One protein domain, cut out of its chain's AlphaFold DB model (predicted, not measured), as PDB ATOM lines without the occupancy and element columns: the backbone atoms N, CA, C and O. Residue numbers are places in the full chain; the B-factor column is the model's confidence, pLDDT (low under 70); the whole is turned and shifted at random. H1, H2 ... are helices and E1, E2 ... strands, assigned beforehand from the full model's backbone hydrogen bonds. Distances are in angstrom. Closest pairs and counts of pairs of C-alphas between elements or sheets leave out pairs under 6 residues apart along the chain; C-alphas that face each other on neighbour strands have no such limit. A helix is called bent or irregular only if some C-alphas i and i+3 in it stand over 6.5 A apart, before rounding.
ATOM      1  N   GLU A 897     133.627  50.974  87.368       61.69
ATOM      2  CA  GLU A 897     135.031  50.831  86.979       61.69
ATOM      3  C   GLU A 897     135.529  52.095  86.273       61.69
ATOM      4  O   GLU A 897     135.018  52.450  85.207       61.69
ATOM      5  N   PRO A 898     136.551  52.774  86.824       67.44
ATOM      6  CA  PRO A 898     137.220  52.516  88.110       67.44
ATOM      7  C   PRO A 898     136.381  52.937  89.349       67.44
ATOM      8  O   PRO A 898     135.683  53.950  89.269       67.44
ATOM      9  N   PRO A 899     136.513  52.267  90.522       61.84
ATOM     10  CA  PRO A 899     135.656  52.501  91.705       61.84
ATOM     11  C   PRO A 899     135.643  53.938  92.220       61.84
ATOM     12  O   PRO A 899     134.622  54.437  92.679       61.84
ATOM     13  N   GLY A 900     136.767  54.643  92.081       75.25
ATOM     14  CA  GLY A 900     136.875  56.059  92.433       75.25
ATOM     15  C   GLY A 900     136.138  57.016  91.483       75.25
ATOM     16  O   GLY A 900     136.455  58.197  91.503       75.25
ATOM     17  N   LEU A 901     135.247  56.532  90.610       78.00
ATOM     18  CA  LEU A 901     134.321  57.334  89.794       78.00
ATOM     19  C   LEU A 901     132.853  56.985  90.051       78.00
ATOM     20  O   LEU A 901     132.020  57.319  89.214       78.00
ATOM     21  N   ASP A 902     132.521  56.294  91.148       83.69
ATOM     22  CA  ASP A 902     131.119  56.007  91.461       83.69
ATOM     23  C   ASP A 902     130.312  57.322  91.528       83.69
ATOM     24  O   ASP A 902     130.500  58.121  92.448       83.69
ATOM     25  N   PRO A 903     129.400  57.582  90.573       84.62
ATOM     26  CA  PRO A 903     128.754  58.885  90.445       84.62
ATOM     27  C   PRO A 903     127.929  59.265  91.679       84.62
ATOM     28  O   PRO A 903     127.637  60.442  91.878       84.62
ATOM     29  N   THR A 904     127.580  58.299  92.530       87.62
ATOM     30  CA  THR A 904     126.849  58.546  93.772       87.62
ATOM     31  C   THR A 904     127.630  59.391  94.775       87.62
ATOM     32  O   THR A 904     127.017  60.191  95.477       87.62
ATOM     33  N   PHE A 905     128.961  59.280  94.821       90.00
ATOM     34  CA  PHE A 905     129.787  60.091  95.722       90.00
ATOM     35  C   PHE A 905     130.408  61.309  95.028       90.00
ATOM     36  O   PHE A 905     131.198  62.021  95.644       90.00
ATOM     37  N   ALA A 906     130.061  61.571  93.762       90.69
ATOM     38  CA  ALA A 906     130.586  62.694  92.989       90.69
ATOM     39  C   ALA A 906     132.134  62.744  93.030       90.69
ATOM     40  O   ALA A 906     132.809  61.709  92.961       90.69
ATOM     41  N   GLU A 907     132.716  63.928  93.192       90.75
ATOM     42  CA  GLU A 907     134.153  64.162  93.340       90.75
ATOM     43  C   GLU A 907     134.754  63.543  94.619       90.75
ATOM     44  O   GLU A 907     135.977  63.476  94.746       90.75
ATOM     45  N   PHE A 908     133.933  63.051  95.558       93.38
ATOM     46  CA  PHE A 908     134.404  62.422  96.796       93.38
ATOM     47  C   PHE A 908     134.703  60.924  96.668       93.38
ATOM     48  O   PHE A 908     135.323  60.344  97.564       93.38
ATOM     49  N   SER A 909     134.327  60.307  95.547       88.25
ATOM     50  CA  SER A 909     134.516  58.876  95.270       88.25
ATOM     51  C   SER A 909     135.933  58.347  95.535       88.25
ATOM     52  O   SER A 909     136.053  57.277  96.135       88.25
ATOM     53  N   PRO A 910     137.024  59.054  95.164       87.62
ATOM     54  CA  PRO A 910     138.378  58.587  95.464       87.62
ATOM     55  C   PRO A 910     138.632  58.441  96.968       87.62
ATOM     56  O   PRO A 910     139.162  57.425  97.407       87.62
ATOM     57  N   PHE A 911     138.177  59.397  97.782       91.88
ATOM     58  CA  PHE A 911     138.413  59.378  99.227       91.88
ATOM     59  C   PHE A 911     137.610  58.288  99.945       91.88
ATOM     60  O   PHE A 911     138.039  57.816 100.997       91.88
ATOM     61  N   VAL A 912     136.469  57.868  99.387       90.00
ATOM     62  CA  VAL A 912     135.702  56.713  99.885       90.00
ATOM     63  C   VAL A 912     136.478  55.414  99.651       90.00
ATOM     64  O   VAL A 912     136.630  54.597 100.560       90.00
ATOM     65  N   VAL A 913     137.035  55.248  98.447       85.06
ATOM     66  CA  VAL A 913     137.846  54.073  98.083       85.06
ATOM     67  C   VAL A 913     139.159  54.026  98.870       85.06
ATOM     68  O   VAL A 913     139.574  52.953  99.287       85.06
ATOM     69  N   GLU A 914     139.771  55.181  99.149       86.38
ATOM     70  CA  GLU A 914     140.964  55.325 100.006       86.38
ATOM     71  C   GLU A 914     140.675  55.147 101.512       86.38
ATOM     72  O   GLU A 914     141.578  55.316 102.336       86.38
ATOM     73  N   HIS A 915     139.418  54.877 101.891       90.50
ATOM     74  CA  HIS A 915     138.942  54.780 103.281       90.50
ATOM     75  C   HIS A 915     139.207  56.040 104.121       90.50
ATOM     76  O   HIS A 915     139.330  55.999 105.343       90.50
ATOM     77  N   ARG A 916     139.286  57.195 103.457       94.12
ATOM     78  CA  ARG A 916     139.439  58.510 104.089       94.12
ATOM     79  C   ARG A 916     138.104  59.190 104.341       94.12
ATOM     80  O   ARG A 916     138.039  60.085 105.179       94.12
ATOM     81  N   LEU A 917     137.060  58.796 103.619       95.44
ATOM     82  CA  LEU A 917     135.693  59.223 103.867       95.44
ATOM     83  C   LEU A 917     134.803  58.030 104.175       95.44
ATOM     84  O   LEU A 917     134.779  57.045 103.440       95.44
ATOM     85  N   GLU A 918     134.028  58.163 105.246       94.31
ATOM     86  CA  GLU A 918     132.861  57.318 105.461       94.31
ATOM     87  C   GLU A 918     131.841  57.566 104.329       94.31
ATOM     88  O   GLU A 918     131.683  58.690 103.853       94.31
ATOM     89  N   GLN A 919     131.169  56.517 103.859       92.19
ATOM     90  CA  GLN A 919     130.315  56.561 102.672       92.19
ATOM     91  C   GLN A 919     129.112  57.496 102.841       92.19
ATOM     92  O   GLN A 919     128.836  58.295 101.951       92.19
ATOM     93  N   PHE A 920     128.415  57.453 103.977       94.31
ATOM     94  CA  PHE A 920     127.278  58.334 104.247       94.31
ATOM     95  C   PHE A 920     127.724  59.777 104.470       94.31
ATOM     96  O   PHE A 920     127.033  60.709 104.065       94.31
ATOM     97  N   VAL A 921     128.926  59.975 105.020       96.12
ATOM     98  CA  VAL A 921     129.564  61.296 105.022       96.12
ATOM     99  C   VAL A 921     129.802  61.780 103.591       96.12
ATOM    100  O   VAL A 921     129.473  62.920 103.278       96.12
ATOM    101  N   ALA A 922     130.328  60.937 102.702       95.19
ATOM    102  CA  ALA A 922     130.566  61.309 101.308       95.19
ATOM    103  C   ALA A 922     129.268  61.628 100.547       95.19
ATOM    104  O   ALA A 922     129.266  62.558  99.747       95.19
ATOM    105  N   LEU A 923     128.163  60.926 100.828       93.75
ATOM    106  CA  LEU A 923     126.838  61.257 100.285       93.75
ATOM    107  C   LEU A 923     126.384  62.659 100.711       93.75
ATOM    108  O   LEU A 923     125.947  63.450  99.875       93.75
ATOM    109  N   GLU A 924     126.535  62.995 101.992       95.12
ATOM    110  CA  GLU A 924     126.203  64.332 102.490       95.12
ATOM    111  C   GLU A 924     127.118  65.408 101.899       95.12
ATOM    112  O   GLU A 924     126.643  66.460 101.475       95.12
ATOM    113  N   LEU A 925     128.424  65.149 101.791       96.81
ATOM    114  CA  LEU A 925     129.354  66.086 101.156       96.81
ATOM    115  C   LEU A 925     129.044  66.285  99.667       96.81
ATOM    116  O   LEU A 925     129.108  67.415  99.183       96.81
ATOM    117  N   ALA A 926     128.669  65.224  98.950       94.81
ATOM    118  CA  ALA A 926     128.228  65.310  97.561       94.81
ATOM    119  C   ALA A 926     126.928  66.123  97.438       94.81
ATOM    120  O   ALA A 926     126.788  66.923  96.515       94.81
ATOM    121  N   SER A 927     125.998  65.980  98.386       93.94
ATOM    122  CA  SER A 927     124.784  66.805  98.467       93.94
ATOM    123  C   SER A 927     125.113  68.285  98.689       93.94
ATOM    124  O   SER A 927     124.589  69.155  97.990       93.94
ATOM    125  N   LEU A 928     126.048  68.585  99.597       94.19
ATOM    126  CA  LEU A 928     126.551  69.943  99.812       94.19
ATOM    127  C   LEU A 928     127.204  70.505  98.545       94.19
ATOM    128  O   LEU A 928     126.885  71.621  98.148       94.19
ATOM    129  N   LEU A 929     128.060  69.731  97.874       93.50
ATOM    130  CA  LEU A 929     128.746  70.141  96.647       93.50
ATOM    131  C   LEU A 929     127.780  70.406  95.482       93.50
ATOM    132  O   LEU A 929     128.045  71.281  94.666       93.50
ATOM    133  N   HIS A 930     126.636  69.727  95.425       91.31
ATOM    134  CA  HIS A 930     125.607  69.959  94.407       91.31
ATOM    135  C   HIS A 930     124.554  71.010  94.787       91.31
ATOM    136  O   HIS A 930     123.633  71.269  94.008       91.31
ATOM    137  N   ALA A 931     124.662  71.637  95.961       91.06
ATOM    138  CA  ALA A 931     123.814  72.769  96.312       91.06
ATOM    139  C   ALA A 931     124.025  73.949  95.328       91.06
ATOM    140  O   ALA A 931     125.039  73.994  94.626       91.06
ATOM    141  N   PRO A 932     123.092  74.923  95.253       90.38
ATOM    142  CA  PRO A 932     123.239  76.089  94.379       90.38
ATOM    143  C   PRO A 932     124.602  76.772  94.545       90.38
ATOM    144  O   PRO A 932     125.076  76.930  95.669       90.38
ATOM    145  N   LEU A 933     125.226  77.178  93.438       85.31
ATOM    146  CA  LEU A 933     126.623  77.643  93.411       85.31
ATOM    147  C   LEU A 933     126.908  78.850  94.319       85.31
ATOM    148  O   LEU A 933     128.042  79.049  94.741       85.31
ATOM    149  N   ASP A 934     125.892  79.662  94.606       81.25
ATOM    150  CA  ASP A 934     125.953  80.846  95.465       81.25
ATOM    151  C   ASP A 934     125.621  80.561  96.943       81.25
ATOM    152  O   ASP A 934     125.634  81.478  97.770       81.25
ATOM    153  N   SER A 935     125.337  79.300  97.281       89.94
ATOM    154  CA  SER A 935     124.979  78.861  98.631       89.94
ATOM    155  C   SER A 935     126.193  78.526  99.500       89.94
ATOM    156  O   SER A 935     127.231  78.051  99.032       89.94
ATOM    157  N   TRP A 936     126.030  78.692 100.811       92.00
ATOM    158  CA  TRP A 936     127.021  78.306 101.817       92.00
ATOM    159  C   TRP A 936     127.214  76.787 101.875       92.00
ATOM    160  O   TRP A 936     128.309  76.304 102.165       92.00
ATOM    161  N   ARG A 937     126.178  76.014 101.535       92.62
ATOM    162  CA  ARG A 937     126.284  74.556 101.372       92.62
ATOM    163  C   ARG A 937     127.267  74.173 100.261       92.62
ATOM    164  O   ARG A 937     128.168  73.375 100.516       92.62
ATOM    165  N   HIS A 938     127.171  74.807  99.090       93.00
ATOM    166  CA  HIS A 938     128.106  74.575  97.980       93.00
ATOM    167  C   HIS A 938     129.544  74.937  98.357       93.00
ATOM    168  O   HIS A 938     130.477  74.166  98.122       93.00
ATOM    169  N   MET A 939     129.716  76.078  99.027       92.88
ATOM    170  CA  MET A 939     131.002  76.526  99.556       92.88
ATOM    171  C   MET A 939     131.646  75.495 100.502       92.88
ATOM    172  O   MET A 939     132.846  75.224 100.400       92.88
ATOM    173  N   LEU A 940     130.867  74.887 101.405       93.25
ATOM    174  CA  LEU A 940     131.365  73.857 102.326       93.25
ATOM    175  C   LEU A 940     131.720  72.554 101.610       93.25
ATOM    176  O   LEU A 940     132.769  71.987 101.910       93.25
ATOM    177  N   GLY A 941     130.915  72.120 100.633       94.12
ATOM    178  CA  GLY A 941     131.243  70.969  99.786       94.12
ATOM    179  C   GLY A 941     132.571  71.168  99.047       94.12
ATOM    180  O   GLY A 941     133.482  70.346  99.152       94.12
ATOM    181  N   ARG A 942     132.746  72.324  98.395       94.38
ATOM    182  CA  ARG A 942     134.017  72.718  97.762       94.38
ATOM    183  C   ARG A 942     135.185  72.754  98.745       94.38
ATOM    184  O   ARG A 942     136.271  72.272  98.432       94.38
ATOM    185  N   SER A 943     134.973  73.331  99.927       91.69
ATOM    186  CA  SER A 943     136.009  73.441 100.958       91.69
ATOM    187  C   SER A 943     136.445  72.069 101.468       91.69
ATOM    188  O   SER A 943     137.642  71.826 101.607       91.69
ATOM    189  N   ALA A 944     135.499  71.155 101.707       95.44
ATOM    190  CA  ALA A 944     135.796  69.781 102.094       95.44
ATOM    191  C   ALA A 944     136.648  69.082 101.025       95.44
ATOM    192  O   ALA A 944     137.691  68.509 101.347       95.44
ATOM    193  N   LEU A 945     136.261  69.207  99.750       94.12
ATOM    194  CA  LEU A 945     137.006  68.652  98.620       94.12
ATOM    195  C   LEU A 945     138.434  69.213  98.540       94.12
ATOM    196  O   LEU A 945     139.391  68.451  98.405       94.12
ATOM    197  N   ALA A 946     138.604  70.530  98.680       92.69
ATOM    198  CA  ALA A 946     139.914  71.179  98.670       92.69
ATOM    199  C   ALA A 946     140.804  70.749  99.854       92.69
ATOM    200  O   ALA A 946     141.995  70.467  99.678       92.69
ATOM    201  N   LEU A 947     140.243  70.657 101.064       94.50
ATOM    202  CA  LEU A 947     140.977  70.236 102.259       94.50
ATOM    203  C   LEU A 947     141.412  68.766 102.177       94.50
ATOM    204  O   LEU A 947     142.545  68.445 102.538       94.50
ATOM    205  N   LEU A 948     140.552  67.883 101.664       94.56
ATOM    206  CA  LEU A 948     140.885  66.475 101.433       94.56
ATOM    207  C   LEU A 948     141.939  66.321 100.330       94.56
ATOM    208  O   LEU A 948     142.907  65.580 100.508       94.56
ATOM    209  N   SER A 949     141.794  67.054  99.225       91.12
ATOM    210  CA  SER A 949     142.706  66.968  98.073       91.12
ATOM    211  C   SER A 949     144.111  67.482  98.399       91.12
ATOM    212  O   SER A 949     145.101  66.893  97.978       91.12
ATOM    213  N   SER A 950     144.213  68.551  99.193       90.06
ATOM    214  CA  SER A 950     145.500  69.092  99.666       90.06
ATOM    215  C   SER A 950     146.141  68.267 100.788       90.06
ATOM    216  O   SER A 950     147.301  68.490 101.142       90.06
ATOM    217  N   GLY A 951     145.393  67.339 101.396       89.12
ATOM    218  CA  GLY A 951     145.823  66.598 102.580       89.12
ATOM    219  C   GLY A 951     145.892  67.448 103.854       89.12
ATOM    220  O   GLY A 951     146.490  67.005 104.840       89.12
ATOM    221  N   ALA A 952     145.306  68.652 103.852       92.06
ATOM    222  CA  ALA A 952     145.094  69.460 105.054       92.06
ATOM    223  C   ALA A 952     144.043  68.823 105.982       92.06
ATOM    224  O   ALA A 952     144.156  68.908 107.206       92.06
ATOM    225  N   LEU A 953     143.068  68.124 105.394       96.56
ATOM    226  CA  LEU A 953     142.161  67.203 106.068       96.56
ATOM    227  C   LEU A 953     142.518  65.768 105.653       96.56
ATOM    228  O   LEU A 953     142.422  65.399 104.481       96.56
ATOM    229  N   LEU A 954     142.959  64.947 106.608       95.38
ATOM    230  CA  LEU A 954     143.330  63.556 106.331       95.38
ATOM    231  C   LEU A 954     142.117  62.707 105.954       95.38
ATOM    232  O   LEU A 954     142.246  61.825 105.109       95.38
ATOM    233  N   GLY A 955     140.962  62.981 106.557       96.81
ATOM    234  CA  GLY A 955     139.726  62.246 106.324       96.81
ATOM    235  C   GLY A 955     138.606  62.647 107.280       96.81
ATOM    236  O   GLY A 955     138.836  63.384 108.243       96.81
ATOM    237  N   ILE A 956     137.406  62.140 106.996       97.69
ATOM    238  CA  ILE A 956     136.210  62.223 107.838       97.69
ATOM    239  C   ILE A 956     135.629  60.813 107.957       97.69
ATOM    240  O   ILE A 956     135.044  60.297 107.005       97.69
ATOM    241  N   VAL A 957     135.812  60.179 109.111       95.62
ATOM    242  CA  VAL A 957     135.457  58.764 109.319       95.62
ATOM    243  C   VAL A 957     134.468  58.587 110.467       95.62
ATOM    244  O   VAL A 957     134.415  59.406 111.386       95.62
ATOM    245  N   ALA A 958     133.687  57.503 110.431       94.19
ATOM    246  CA  ALA A 958     132.918  57.055 111.592       94.19
ATOM    247  C   ALA A 958     133.855  56.695 112.754       94.19
ATOM    248  O   ALA A 958     134.990  56.264 112.536       94.19
ATOM    249  N   ARG A 959     133.378  56.800 113.996       92.75
ATOM    250  CA  ARG A 959     134.159  56.444 115.187       92.75
ATOM    251  C   ARG A 959     134.559  54.973 115.174       92.75
ATOM    252  O   ARG A 959     135.715  54.668 115.450       92.75
ATOM    253  N   SER A 960     133.660  54.074 114.773       90.31
ATOM    254  CA  SER A 960     133.985  52.648 114.580       90.31
ATOM    255  C   SER A 960     135.003  52.374 113.466       90.31
ATOM    256  O   SER A 960     135.490  51.253 113.331       90.31
ATOM    257  N   ARG A 961     135.325  53.391 112.663       90.31
ATOM    258  CA  ARG A 961     136.224  53.345 111.507       90.31
ATOM    259  C   ARG A 961     137.453  54.227 111.683       90.31
ATOM    260  O   ARG A 961     138.198  54.432 110.732       90.31
ATOM    261  N   LEU A 962     137.693  54.731 112.894       91.44
ATOM    262  CA  LEU A 962     138.814  55.621 113.179       91.44
ATOM    263  C   LEU A 962     140.162  55.015 112.758       91.44
ATOM    264  O   LEU A 962     141.015  55.721 112.220       91.44
ATOM    265  N   ASP A 963     140.331  53.706 112.943       88.69
ATOM    266  CA  ASP A 963     141.572  53.006 112.609       88.69
ATOM    267  C   ASP A 963     141.927  53.045 111.114       88.69
ATOM    268  O   ASP A 963     143.112  52.956 110.788       88.69
ATOM    269  N   ASP A 964     140.968  53.304 110.214       88.56
ATOM    270  CA  ASP A 964     141.236  53.499 108.779       88.56
ATOM    271  C   ASP A 964     142.206  54.670 108.528       88.56
ATOM    272  O   ASP A 964     142.961  54.685 107.556       88.56
ATOM    273  N   LEU A 965     142.233  55.656 109.433       92.81
ATOM    274  CA  LEU A 965     143.143  56.797 109.353       92.81
ATOM    275  C   LEU A 965     144.449  56.588 110.123       92.81
ATOM    276  O   LEU A 965     145.353  57.415 109.987       92.81
ATOM    277  N   LYS A 966     144.585  55.528 110.931       89.38
ATOM    278  CA  LYS A 966     145.667  55.397 111.920       89.38
ATOM    279  C   LYS A 966     147.050  55.416 111.283       89.38
ATOM    280  O   LYS A 966     147.929  56.156 111.731       89.38
ATOM    281  N   GLU A 967     147.249  54.624 110.237       87.31
ATOM    282  CA  GLU A 967     148.532  54.553 109.539       87.31
ATOM    283  C   GLU A 967     148.869  55.892 108.867       87.31
ATOM    284  O   GLU A 967     149.963  56.436 109.048       87.31
ATOM    285  N   ARG A 968     147.895  56.469 108.152       89.94
ATOM    286  CA  ARG A 968     148.038  57.743 107.434       89.94
ATOM    287  C   ARG A 968     148.343  58.893 108.390       89.94
ATOM    288  O   ARG A 968     149.217  59.716 108.114       89.94
ATOM    289  N   PHE A 969     147.667  58.920 109.534       92.50
ATOM    290  CA  PHE A 969     147.930  59.856 110.616       92.50
ATOM    291  C   PHE A 969     149.344  59.679 111.167       92.50
ATOM    292  O   PHE A 969     150.091  60.649 111.215       92.50
ATOM    293  N   THR A 970     149.745  58.453 111.509       86.88
ATOM    294  CA  THR A 970     151.056  58.177 112.122       86.88
ATOM    295  C   THR A 970     152.216  58.550 111.196       86.88
ATOM    296  O   THR A 970     153.244  59.036 111.656       86.88
ATOM    297  N   ARG A 971     152.039  58.389 109.879       87.75
ATOM    298  CA  ARG A 971     153.023  58.799 108.865       87.75
ATOM    299  C   ARG A 971     153.116  60.319 108.696       87.75
ATOM    300  O   ARG A 971     154.161  60.827 108.305       87.75
ATOM    301  N   THR A 972     152.014  61.030 108.939       88.62
ATOM    302  CA  THR A 972     151.899  62.466 108.646       88.62
ATOM    303  C   THR A 972     152.168  63.340 109.870       88.62
ATOM    304  O   THR A 972     152.721  64.429 109.732       88.62
ATOM    305  N   ALA A 973     151.742  62.910 111.053       92.00
ATOM    306  CA  ALA A 973     151.835  63.684 112.280       92.00
ATOM    307  C   ALA A 973     153.276  63.746 112.802       92.00
ATOM    308  O   ALA A 973     154.012  62.760 112.771       92.00
ATOM    309  N   ASP A 974     153.665  64.893 113.360       93.25
ATOM    310  CA  ASP A 974     154.902  64.983 114.134       93.25
ATOM    311  C   ASP A 974     154.831  64.028 115.339       93.25
ATOM    312  O   ASP A 974     153.786  63.894 115.983       93.25
ATOM    313  N   SER A 975     155.951  63.388 115.683       88.62
ATOM    314  CA  SER A 975     156.009  62.391 116.771       88.62
ATOM    315  C   SER A 975     155.527  62.920 118.132       88.62
ATOM    316  O   SER A 975     154.951  62.170 118.925       88.62
ATOM    317  N   MET A 976     155.723  64.218 118.382       91.81
ATOM    318  CA  MET A 976     155.253  64.931 119.565       91.81
ATOM    319  C   MET A 976     154.203  65.968 119.178       91.81
ATOM    320  O   MET A 976     154.463  66.877 118.397       91.81
ATOM    321  N   GLN A 977     153.037  65.866 119.802       89.19
ATOM    322  CA  GLN A 977     151.874  66.710 119.590       89.19
ATOM    323  C   GLN A 977     151.552  67.434 120.889       89.19
ATOM    324  O   GLN A 977     151.081  66.810 121.831       89.19
ATOM    325  N   ARG A 978     151.797  68.744 120.989       80.25
ATOM    326  CA  ARG A 978     151.419  69.541 122.181       80.25
ATOM    327  C   ARG A 978     151.880  68.919 123.518       80.25
ATOM    328  O   ARG A 978     151.151  68.932 124.506       80.25
ATOM    329  N   GLY A 979     153.085  68.341 123.542       80.94
ATOM    330  CA  GLY A 979     153.668  67.713 124.736       80.94
ATOM    331  C   GLY A 979     153.218  66.273 125.029       80.94
ATOM    332  O   GLY A 979     153.681  65.701 126.011       80.94
ATOM    333  N   MET A 980     152.380  65.668 124.184       89.44
ATOM    334  CA  MET A 980     152.021  64.241 124.227       89.44
ATOM    335  C   MET A 980     152.443  63.525 122.937       89.44
ATOM    336  O   MET A 980     152.846  64.170 121.971       89.44
ATOM    337  N   SER A 981     152.381  62.192 122.913       92.50
ATOM    338  CA  SER A 981     152.687  61.429 121.695       92.50
ATOM    339  C   SER A 981     151.575  61.573 120.650       92.50
ATOM    340  O   SER A 981     150.410  61.783 121.006       92.50
ATOM    341  N   ALA A 982     151.915  61.414 119.368       90.69
ATOM    342  CA  ALA A 982     150.924  61.355 118.292       90.69
ATOM    343  C   ALA A 982     149.850  60.279 118.551       90.69
ATOM    344  O   ALA A 982     148.663  60.533 118.358       90.69
ATOM    345  N   ASP A 983     150.239  59.117 119.083       89.19
ATOM    346  CA  ASP A 983     149.310  58.035 119.428       89.19
ATOM    347  C   ASP A 983     148.322  58.417 120.527       89.19
ATOM    348  O   ASP A 983     147.131  58.109 120.429       89.19
ATOM    349  N   THR A 984     148.802  59.116 121.558       91.00
ATOM    350  CA  THR A 984     147.948  59.638 122.630       91.00
ATOM    351  C   THR A 984     146.935  60.628 122.071       91.00
ATOM    352  O   THR A 984     145.762  60.547 122.421       91.00
ATOM    353  N   LEU A 985     147.361  61.525 121.172       89.88
ATOM    354  CA  LEU A 985     146.445  62.463 120.532       89.88
ATOM    355  C   LEU A 985     145.395  61.737 119.680       89.88
ATOM    356  O   LEU A 985     144.218  62.068 119.755       89.88
ATOM    357  N   PHE A 986     145.806  60.750 118.887       92.38
ATOM    358  CA  PHE A 986     144.885  59.986 118.047       92.38
ATOM    359  C   PHE A 986     143.827  59.253 118.879       92.38
ATOM    360  O   PHE A 986     142.648  59.268 118.539       92.38
ATOM    361  N   SER A 987     144.239  58.675 120.012       88.69
ATOM    362  CA  SER A 987     143.346  57.933 120.910       88.69
ATOM    363  C   SER A 987     142.282  58.830 121.553       88.69
ATOM    364  O   SER A 987     141.150  58.398 121.727       88.69
ATOM    365  N   GLN A 988     142.588  60.109 121.812       89.25
ATOM    366  CA  GLN A 988     141.600  61.066 122.340       89.25
ATOM    367  C   GLN A 988     140.393  61.266 121.414       89.25
ATOM    368  O   GLN A 988     139.314  61.618 121.886       89.25
ATOM    369  N   ALA A 989     140.552  61.039 120.107       84.69
ATOM    370  CA  ALA A 989     139.448  61.126 119.157       84.69
ATOM    371  C   ALA A 989     138.406  60.010 119.374       84.69
ATOM    372  O   ALA A 989     137.212  60.232 119.172       84.69
ATOM    373  N   ALA A 990     138.858  58.830 119.815       82.44
ATOM    374  CA  ALA A 990     138.001  57.684 120.118       82.44
ATOM    375  C   ALA A 990     137.188  57.890 121.406       82.44
ATOM    376  O   ALA A 990     136.045  57.448 121.484       82.44
ATOM    377  N   ASP A 991     137.764  58.598 122.382       82.44
ATOM    378  CA  ASP A 991     137.186  58.803 123.718       82.44
ATOM    379  C   ASP A 991     136.175  59.969 123.785       82.44
ATOM    380  O   ASP A 991     135.577  60.227 124.832       82.44
ATOM    381  N   SER A 992     135.991  60.712 122.688       80.56
ATOM    382  CA  SER A 992     135.050  61.834 122.634       80.56
ATOM    383  C   SER A 992     133.600  61.348 122.679       80.56
ATOM    384  O   SER A 992     133.210  60.483 121.903       80.56
ATOM    385  N   ASN A 993     132.767  61.966 123.522       77.75
ATOM    386  CA  ASN A 993     131.318  61.721 123.553       77.75
ATOM    387  C   ASN A 993     130.522  62.686 122.659       77.75
ATOM    388  O   ASN A 993     129.295  62.636 122.649       77.75
ATOM    389  N   ASN A 994     131.193  63.574 121.921       84.19
ATOM    390  CA  ASN A 994     130.512  64.524 121.045       84.19
ATOM    391  C   ASN A 994     129.954  63.826 119.788       84.19
ATOM    392  O   ASN A 994     130.512  62.804 119.363       84.19
ATOM    393  N   PRO A 995     128.909  64.395 119.151       86.81
ATOM    394  CA  PRO A 995     128.396  63.924 117.860       86.81
ATOM    395  C   PRO A 995     129.471  63.849 116.768       86.81
ATOM    396  O   PRO A 995     129.468  62.937 115.947       86.81
ATOM    397  N   ALA A 996     130.443  64.763 116.791       91.31
ATOM    398  CA  ALA A 996     131.699  64.637 116.068       91.31
ATOM    399  C   ALA A 996     132.816  65.419 116.770       91.31
ATOM    400  O   ALA A 996     132.578  66.142 117.740       91.31
ATOM    401  N   VAL A 997     134.051  65.234 116.306       91.69
ATOM    402  CA  VAL A 997     135.208  66.006 116.764       91.69
ATOM    403  C   VAL A 997     136.216  66.221 115.637       91.69
ATOM    404  O   VAL A 997     136.628  65.276 114.961       91.69
ATOM    405  N   THR A 998     136.663  67.466 115.476       95.00
ATOM    406  CA  THR A 998     137.802  67.839 114.631       95.00
ATOM    407  C   THR A 998     139.105  67.773 115.424       95.00
ATOM    408  O   THR A 998     139.359  68.565 116.334       95.00
ATOM    409  N   MET A 999     139.985  66.854 115.040       93.69
ATOM    410  CA  MET A 999     141.285  66.647 115.667       93.69
ATOM    411  C   MET A 999     142.376  67.370 114.886       93.69
ATOM    412  O   MET A 999     142.803  66.912 113.830       93.69
ATOM    413  N   MET A1000     142.846  68.499 115.418       93.94
ATOM    414  CA  MET A1000     143.959  69.271 114.850       93.94
ATOM    415  C   MET A1000     145.306  68.760 115.377       93.94
ATOM    416  O   MET A1000     145.442  68.527 116.586       93.94
ATOM    417  N   PHE A1001     146.294  68.626 114.493       94.25
ATOM    418  CA  PHE A1001     147.637  68.127 114.804       94.25
ATOM    419  C   PHE A1001     148.718  68.821 113.957       94.25
ATOM    420  O   PHE A1001     148.435  69.351 112.880       94.25
ATOM    421  N   SER A1002     149.959  68.831 114.446       93.00
ATOM    422  CA  SER A1002     151.106  69.402 113.734       93.00
ATOM    423  C   SER A1002     151.761  68.386 112.797       93.00
ATOM    424  O   SER A1002     151.866  67.198 113.113       93.00
ATOM    425  N   SER A1003     152.203  68.860 111.636       92.75
ATOM    426  CA  SER A1003     152.882  68.075 110.606       92.75
ATOM    427  C   SER A1003     153.886  68.962 109.874       92.75
ATOM    428  O   SER A1003     153.493  69.843 109.103       92.75
ATOM    429  N   GLY A1004     155.182  68.780 110.136       86.19
ATOM    430  CA  GLY A1004     156.253  69.454 109.391       86.19
ATOM    431  C   GLY A1004     156.173  70.987 109.409       86.19
ATOM    432  O   GLY A1004     156.506  71.632 108.419       86.19
ATOM    433  N   GLY A1005     155.687  71.577 110.509       84.81
ATOM    434  CA  GLY A1005     155.490  73.029 110.644       84.81
ATOM    435  C   GLY A1005     154.148  73.563 110.124       84.81
ATOM    436  O   GLY A1005     153.921  74.769 110.174       84.81
ATOM    437  N   THR A1006     153.246  72.692 109.668       90.94
ATOM    438  CA  THR A1006     151.867  73.034 109.276       90.94
ATOM    439  C   THR A1006     150.847  72.399 110.222       90.94
ATOM    440  O   THR A1006     151.161  71.430 110.917       90.94
ATOM    441  N   ILE A1007     149.626  72.942 110.259       93.75
ATOM    442  CA  ILE A1007     148.503  72.353 110.998       93.75
ATOM    443  C   ILE A1007     147.613  71.592 110.023       93.75
ATOM    444  O   ILE A1007     147.201  72.125 108.994       93.75
ATOM    445  N   LYS A1008     147.317  70.343 110.370       96.06
ATOM    446  CA  LYS A1008     146.400  69.462 109.647       96.06
ATOM    447  C   LYS A1008     145.301  68.985 110.586       96.06
ATOM    448  O   LYS A1008     145.387  69.164 111.802       96.06
ATOM    449  N   SER A1009     144.262  68.380 110.027       96.56
ATOM    450  CA  SER A1009     143.148  67.849 110.807       96.56
ATOM    451  C   SER A1009     142.625  66.515 110.283       96.56
ATOM    452  O   SER A1009     142.928  66.105 109.164       96.56
ATOM    453  N   PHE A1010     141.847  65.822 111.106       97.44
ATOM    454  CA  PHE A1010     140.908  64.780 110.693       97.44
ATOM    455  C   PHE A1010     139.629  64.923 111.514       97.44
ATOM    456  O   PHE A1010     139.669  65.463 112.621       97.44
ATOM    457  N   ILE A1011     138.502  64.469 110.975       97.31
ATOM    458  CA  ILE A1011     137.203  64.555 111.647       97.31
ATOM    459  C   ILE A1011     136.715  63.143 111.957       97.31
ATOM    460  O   ILE A1011     136.802  62.244 111.120       97.31
ATOM    461  N   VAL A1012     136.200  62.956 113.169       96.56
ATOM    462  CA  VAL A1012     135.578  61.701 113.604       96.56
ATOM    463  C   VAL A1012     134.121  61.968 113.919       96.56
ATOM    464  O   VAL A1012     133.832  62.810 114.766       96.56
ATOM    465  N   VAL A1013     133.214  61.254 113.260       96.06
ATOM    466  CA  VAL A1013     131.763  61.368 113.457       96.06
ATOM    467  C   VAL A1013     131.266  60.166 114.252       96.06
ATOM    468  O   VAL A1013     131.668  59.035 113.989       96.06
ATOM    469  N   ASN A1014     130.404  60.388 115.239       93.38
ATOM    470  CA  ASN A1014     129.810  59.308 116.012       93.38
ATOM    471  C   ASN A1014     128.869  58.472 115.129       93.38
ATOM    472  O   ASN A1014     128.068  59.009 114.363       93.38
ATOM    473  N   ASP A1015     128.929  57.151 115.268       93.31
ATOM    474  CA  ASP A1015     128.104  56.211 114.511       93.31
ATOM    475  C   ASP A1015     126.605  56.496 114.696       93.31
ATOM    476  O   ASP A1015     125.833  56.429 113.742       93.31
ATOM    477  N   THR A1016     126.189  56.894 115.903       92.56
ATOM    478  CA  THR A1016     124.807  57.298 116.218       92.56
ATOM    479  C   THR A1016     124.355  58.529 115.442       92.56
ATOM    480  O   THR A1016     123.174  58.628 115.115       92.56
ATOM    481  N   THR A1017     125.263  59.451 115.112       93.06
ATOM    482  CA  THR A1017     124.962  60.617 114.271       93.06
ATOM    483  C   THR A1017     124.722  60.198 112.825       93.06
ATOM    484  O   THR A1017     123.750  60.641 112.222       93.06
ATOM    485  N   ILE A1018     125.555  59.302 112.285       94.69
ATOM    486  CA  ILE A1018     125.387  58.775 110.921       94.69
ATOM    487  C   ILE A1018     124.086  57.963 110.808       94.69
ATOM    488  O   ILE A1018     123.360  58.098 109.831       94.69
ATOM    489  N   LEU A1019     123.739  57.199 111.848       93.12
ATOM    490  CA  LEU A1019     122.484  56.443 111.944       93.12
ATOM    491  C   LEU A1019     121.240  57.318 112.208       93.12
ATOM    492  O   LEU A1019     120.139  56.779 112.305       93.12
ATOM    493  N   GLY A1020     121.390  58.634 112.410       89.25
ATOM    494  CA  GLY A1020     120.276  59.539 112.729       89.25
ATOM    495  C   GLY A1020     119.637  59.316 114.110       89.25
ATOM    496  O   GLY A1020     118.483  59.673 114.325       89.25
ATOM    497  N   ARG A1021     120.367  58.703 115.052       90.50
ATOM    498  CA  ARG A1021     119.908  58.363 116.416       90.50
ATOM    499  C   ARG A1021     120.424  59.330 117.487       90.50
ATOM    500  O   ARG A1021     120.090  59.180 118.660       90.50
ATOM    501  N   GLU A1022     121.273  60.278 117.103       87.12
ATOM    502  CA  GLU A1022     121.912  61.221 118.019       87.12
ATOM    503  C   GLU A1022     120.956  62.347 118.435       87.12
ATOM    504  O   GLU A1022     120.250  62.928 117.606       87.12
ATOM    505  N   THR A1023     120.959  62.681 119.726       80.38
ATOM    506  CA  THR A1023     120.150  63.775 120.276       80.38
ATOM    507  C   THR A1023     120.950  64.595 121.270       80.38
ATOM    508  O   THR A1023     121.680  64.038 122.085       80.38
ATOM    509  N   ILE A1024     120.747  65.908 121.268       71.69
ATOM    510  CA  ILE A1024     121.349  66.827 122.238       71.69
ATOM    511  C   ILE A1024     120.282  67.445 123.134       71.69
ATOM    512  O   ILE A1024     119.129  67.611 122.741       71.69
ATOM    513  N   VAL A1025     120.670  67.804 124.354       65.69
ATOM    514  CA  VAL A1025     119.783  68.473 125.306       65.69
ATOM    515  C   VAL A1025     119.671  69.971 124.948       65.69
ATOM    516  O   VAL A1025     120.679  70.669 124.871       65.69
ATOM    517  N   ARG A1026     118.444  70.471 124.731       54.31
ATOM    518  CA  ARG A1026     118.068  71.839 124.308       54.31
ATOM    519  C   ARG A1026     118.317  72.901 125.385       54.31
ATOM    520  O   ARG A1026     118.632  74.030 125.027       54.31
ATOM    521  N   ARG A1027     118.148  72.568 126.672       54.22
ATOM    522  CA  ARG A1027     118.294  73.465 127.842       54.22
ATOM    523  C   ARG A1027     118.683  72.675 129.096       54.22
ATOM    524  O   ARG A1027     118.516  71.463 129.154       54.22
ATOM    525  N   VAL A1028     119.075  73.374 130.164       53.03
ATOM    526  CA  VAL A1028     119.277  72.778 131.505       53.03
ATOM    527  C   VAL A1028     118.009  72.059 132.034       53.03
ATOM    528  O   VAL A1028     118.102  71.241 132.947       53.03
ATOM    529  N   ASP A1029     116.831  72.305 131.439       56.25
ATOM    530  CA  ASP A1029     115.553  71.643 131.759       56.25
ATOM    531  C   ASP A1029     115.398  70.194 131.247       56.25
ATOM    532  O   ASP A1029     114.468  69.505 131.670       56.25
ATOM    533  N   GLY A1030     116.304  69.711 130.386       59.19
ATOM    534  CA  GLY A1030     116.356  68.315 129.938       59.19
ATOM    535  C   GLY A1030     115.595  67.968 128.649       59.19
ATOM    536  O   GLY A1030     115.489  66.787 128.320       59.19
ATOM    537  N   THR A1031     115.067  68.940 127.901       62.47
ATOM    538  CA  THR A1031     114.411  68.692 126.596       62.47
ATOM    539  C   THR A1031     115.408  68.204 125.521       62.47
ATOM    540  O   THR A1031     116.522  68.704 125.477       62.47
ATOM    541  N   LEU A1032     115.054  67.232 124.659       67.88
ATOM    542  CA  LEU A1032     115.955  66.636 123.640       67.88
ATOM    543  C   LEU A1032     115.653  67.139 122.215       67.88
ATOM    544  O   LEU A1032     114.487  67.313 121.866       67.88
ATOM    545  N   ALA A1033     116.690  67.317 121.391       67.94
ATOM    546  CA  ALA A1033     116.618  67.728 119.985       67.94
ATOM    547  C   ALA A1033     117.454  66.795 119.084       67.94
ATOM    548  O   ALA A1033     118.534  66.380 119.512       67.94
ATOM    549  N   PRO A1034     116.992  66.460 117.864       75.62
ATOM    550  CA  PRO A1034     117.731  65.586 116.956       75.62
ATOM    551  C   PRO A1034     118.984  66.275 116.402       75.62
ATOM    552  O   PRO A1034     118.978  67.472 116.119       75.62
ATOM    553  N   VAL A1035     120.056  65.505 116.216       82.88
ATOM    554  CA  VAL A1035     121.285  65.959 115.555       82.88
ATOM    555  C   VAL A1035     121.357  65.354 114.158       82.88
ATOM    556  O   VAL A1035     121.325  64.134 114.006       82.88
ATOM    557  N   THR A1036     121.486  66.198 113.132       87.44
ATOM    558  CA  THR A1036     121.622  65.748 111.740       87.44
ATOM    559  C   THR A1036     123.090  65.619 111.337       87.44
ATOM    560  O   THR A1036     123.936  66.418 111.750       87.44
ATOM    561  N   LEU A1037     123.397  64.639 110.479       92.06
ATOM    562  CA  LEU A1037     124.744  64.450 109.933       92.06
ATOM    563  C   LEU A1037     125.217  65.692 109.165       92.06
ATOM    564  O   LEU A1037     126.329  66.167 109.390       92.06
ATOM    565  N   GLN A1038     124.353  66.270 108.327       91.25
ATOM    566  CA  GLN A1038     124.657  67.492 107.583       91.25
ATOM    567  C   GLN A1038     125.029  68.663 108.504       91.25
ATOM    568  O   GLN A1038     126.033  69.332 108.262       91.25
ATOM    569  N   GLY A1039     124.269  68.892 109.580       87.25
ATOM    570  CA  GLY A1039     124.552  69.973 110.528       87.25
ATOM    571  C   GLY A1039     125.888  69.788 111.251       87.25
ATOM    572  O   GLY A1039     126.645  70.742 111.430       87.25
ATOM    573  N   VAL A1040     126.220  68.542 111.602       90.44
ATOM    574  CA  VAL A1040     127.514  68.191 112.202       90.44
ATOM    575  C   VAL A1040     128.664  68.414 111.221       90.44
ATOM    576  O   VAL A1040     129.656  69.038 111.584       90.44
ATOM    577  N   LEU A1041     128.534  67.982 109.965       94.81
ATOM    578  CA  LEU A1041     129.581  68.182 108.958       94.81
ATOM    579  C   LEU A1041     129.825  69.665 108.675       94.81
ATOM    580  O   LEU A1041     130.975  70.093 108.630       94.81
ATOM    581  N   VAL A1042     128.764  70.464 108.547       91.69
ATOM    582  CA  VAL A1042     128.855  71.927 108.398       91.69
ATOM    583  C   VAL A1042     129.635  72.549 109.561       91.69
ATOM    584  O   VAL A1042     130.509  73.396 109.349       91.69
ATOM    585  N   HIS A1043     129.362  72.097 110.785       91.12
ATOM    586  CA  HIS A1043     130.024  72.583 111.989       91.12
ATOM    587  C   HIS A1043     131.518  72.209 112.015       91.12
ATOM    588  O   HIS A1043     132.377  73.086 112.105       91.12
ATOM    589  N   GLU A1044     131.842  70.925 111.857       94.62
ATOM    590  CA  GLU A1044     133.219  70.420 111.942       94.62
ATOM    591  C   GLU A1044     134.107  70.897 110.783       94.62
ATOM    592  O   GLU A1044     135.270  71.254 110.982       94.62
ATOM    593  N   LEU A1045     133.565  71.002 109.566       95.69
ATOM    594  CA  LEU A1045     134.301  71.572 108.434       95.69
ATOM    595  C   LEU A1045     134.686  73.034 108.678       95.69
ATOM    596  O   LEU A1045     135.733  73.474 108.204       95.69
ATOM    597  N   THR A1046     133.889  73.787 109.441       93.94
ATOM    598  CA  THR A1046     134.252  75.159 109.809       93.94
ATOM    599  C   THR A1046     135.466  75.190 110.743       93.94
ATOM    600  O   THR A1046     136.361  76.019 110.545       93.94
ATOM    601  N   HIS A1047     135.558  74.254 111.696       94.00
ATOM    602  CA  HIS A1047     136.757  74.080 112.528       94.00
ATOM    603  C   HIS A1047     137.974  73.706 111.679       94.00
ATOM    604  O   HIS A1047     139.030  74.320 111.819       94.00
ATOM    605  N   ALA A1048     137.829  72.746 110.761       95.19
ATOM    606  CA  ALA A1048     138.914  72.300 109.885       95.19
ATOM    607  C   ALA A1048     139.443  73.423 108.973       95.19
ATOM    608  O   ALA A1048     140.656  73.591 108.846       95.19
ATOM    609  N   ARG A1049     138.553  74.243 108.394       93.62
ATOM    610  CA  ARG A1049     138.926  75.416 107.577       93.62
ATOM    611  C   ARG A1049     139.737  76.446 108.363       93.62
ATOM    612  O   ARG A1049     140.666  77.035 107.818       93.62
ATOM    613  N   ASN A1050     139.419  76.634 109.643       94.62
ATOM    614  CA  ASN A1050     140.099  77.591 110.515       94.62
ATOM    615  C   ASN A1050     141.251  76.976 111.330       94.62
ATOM    616  O   ASN A1050     141.803  77.651 112.196       94.62
ATOM    617  N   ALA A1051     141.659  75.728 111.067       93.56
ATOM    618  CA  ALA A1051     142.577  74.987 111.937       93.56
ATOM    619  C   ALA A1051     143.887  75.735 112.246       93.56
ATOM    620  O   ALA A1051     144.289  75.831 113.406       93.56
ATOM    621  N   SER A1052     144.527  76.323 111.232       91.50
ATOM    622  CA  SER A1052     145.763  77.096 111.414       91.50
ATOM    623  C   SER A1052     145.549  78.370 112.239       91.50
ATOM    624  O   SER A1052     146.351  78.664 113.125       91.50
ATOM    625  N   ALA A1053     144.470  79.116 111.976       92.69
ATOM    626  CA  ALA A1053     144.142  80.342 112.706       92.69
ATOM    627  C   ALA A1053     143.797  80.041 114.173       92.69
ATOM    628  O   ALA A1053     144.283  80.712 115.081       92.69
ATOM    629  N   LEU A1054     143.037  78.971 114.415       93.44
ATOM    630  CA  LEU A1054     142.639  78.532 115.748       93.44
ATOM    631  C   LEU A1054     143.818  77.998 116.562       93.44
ATOM    632  O   LEU A1054     143.934  78.308 117.748       93.44
ATOM    633  N   GLU A1055     144.720  77.217 115.967       91.06
ATOM    634  CA  GLU A1055     145.907  76.745 116.689       91.06
ATOM    635  C   GLU A1055     146.877  77.891 117.018       91.06
ATOM    636  O   GLU A1055     147.509  77.857 118.076       91.06
TER     637      GLU A1055
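AT A GLANCE: This is residues 897 to 1055 of the 1219 residues of the protein "Serine protease, subtilase family protein" of Paraburkholderia hospita BS001 (UniProt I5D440). A small sheet, E1 E3 E2, is the middle of three layers, helices on both of its faces: the helical hairpin H4 and H5 covers one face, H2, H3 and H7 the other. H1 packs on H2, and the thin hairpin E4 and E5 reaches away from the body. The printed part has 159 residues with eight named helices and five named strands, ordered H1 H2 H3 E1 H4 H5 E2 E3 H6 E4 E5 H7 H8; the sheet E1 E3 E2 is mixed, and so is the class, helices and strands. The whole is compact, with a radius of gyration of the C-alphas of 15.7 A and spans of 50 by 39 by 29 A.

HOW THE PARTS SIT: Start at H1, residues 903 to 913; it touches H2, residues 919 to 929, at a steep tilt of 51 degrees, closest at the C-alphas of Phe 905 and Leu 923, 5.6 A. H3, residues 936 to 949, touches H2, closest at C-alphas 929 and 941, 4.1 A. E1, residues 953 to 958, is the parallel neighbour of E3, residues 1006 to 1013; N 954 and O 1009, 2.8 A, are within hydrogen-bond range. H4, residues 959 to 972, touches H5, residues 982 to 990, at a shallow tilt of 17 degrees, opposite ways, closest at C-alphas 959 and 990, 6.4 A; their heights over the sheet are 7.6 A and 9.2 A. E2, residues 996 to 1003, forms an antiparallel hairpin with E3, with N 999 and O 1010 2.8 A apart. H6, residues 1015 to 1018, only grazes the sheet. E4, residues 1023 to 1025, and E5, residues 1032 to 1034, form a hairpin, with N 1024 and O 1033 2.9 A apart. H7, residues 1037 to 1049, is on the opposite face from H4, at a height of 8.8 A, and touches H3, closest at C-alphas 944 and 1045, 6.8 A. H8, residues 1051 to 1055, is on the same face as H7. Every O i to N i+4 pair is within hydrogen-bond range in H2, H3, H7 and H8, against 2 of 7 in H1, with 6 of 8 O i to N i+3 pairs, 4 of 10 in H4, with 7 of 11, and 3 of 5 in H5; H6 is too short for one.

IN THESE COORDINATES: Find C-alpha 903 at (128.754, 58.885, 90.445), where H1 begins. H1 and H4 are irregular: C-alphas 904 and 907 are 9.2 A apart, C-alphas 960 and 963 7.8 A. From first to last C-alpha, H3 measures 19.7 A, H4 19.8 A, H7 18.1 A, E2 22.1 A and E3 23.6 A. H8 ends at C-alpha 1055, (145.907, 76.745, 116.689).

THE WHOLE: The two C-alphas farthest apart are those of Glu 897 and Asp 1029, 53.1 A. The printed part has no cut and no long link. Its mean pLDDT is 88.5; look for values under 70 at residues 897 to 899 and 1025 to 1033.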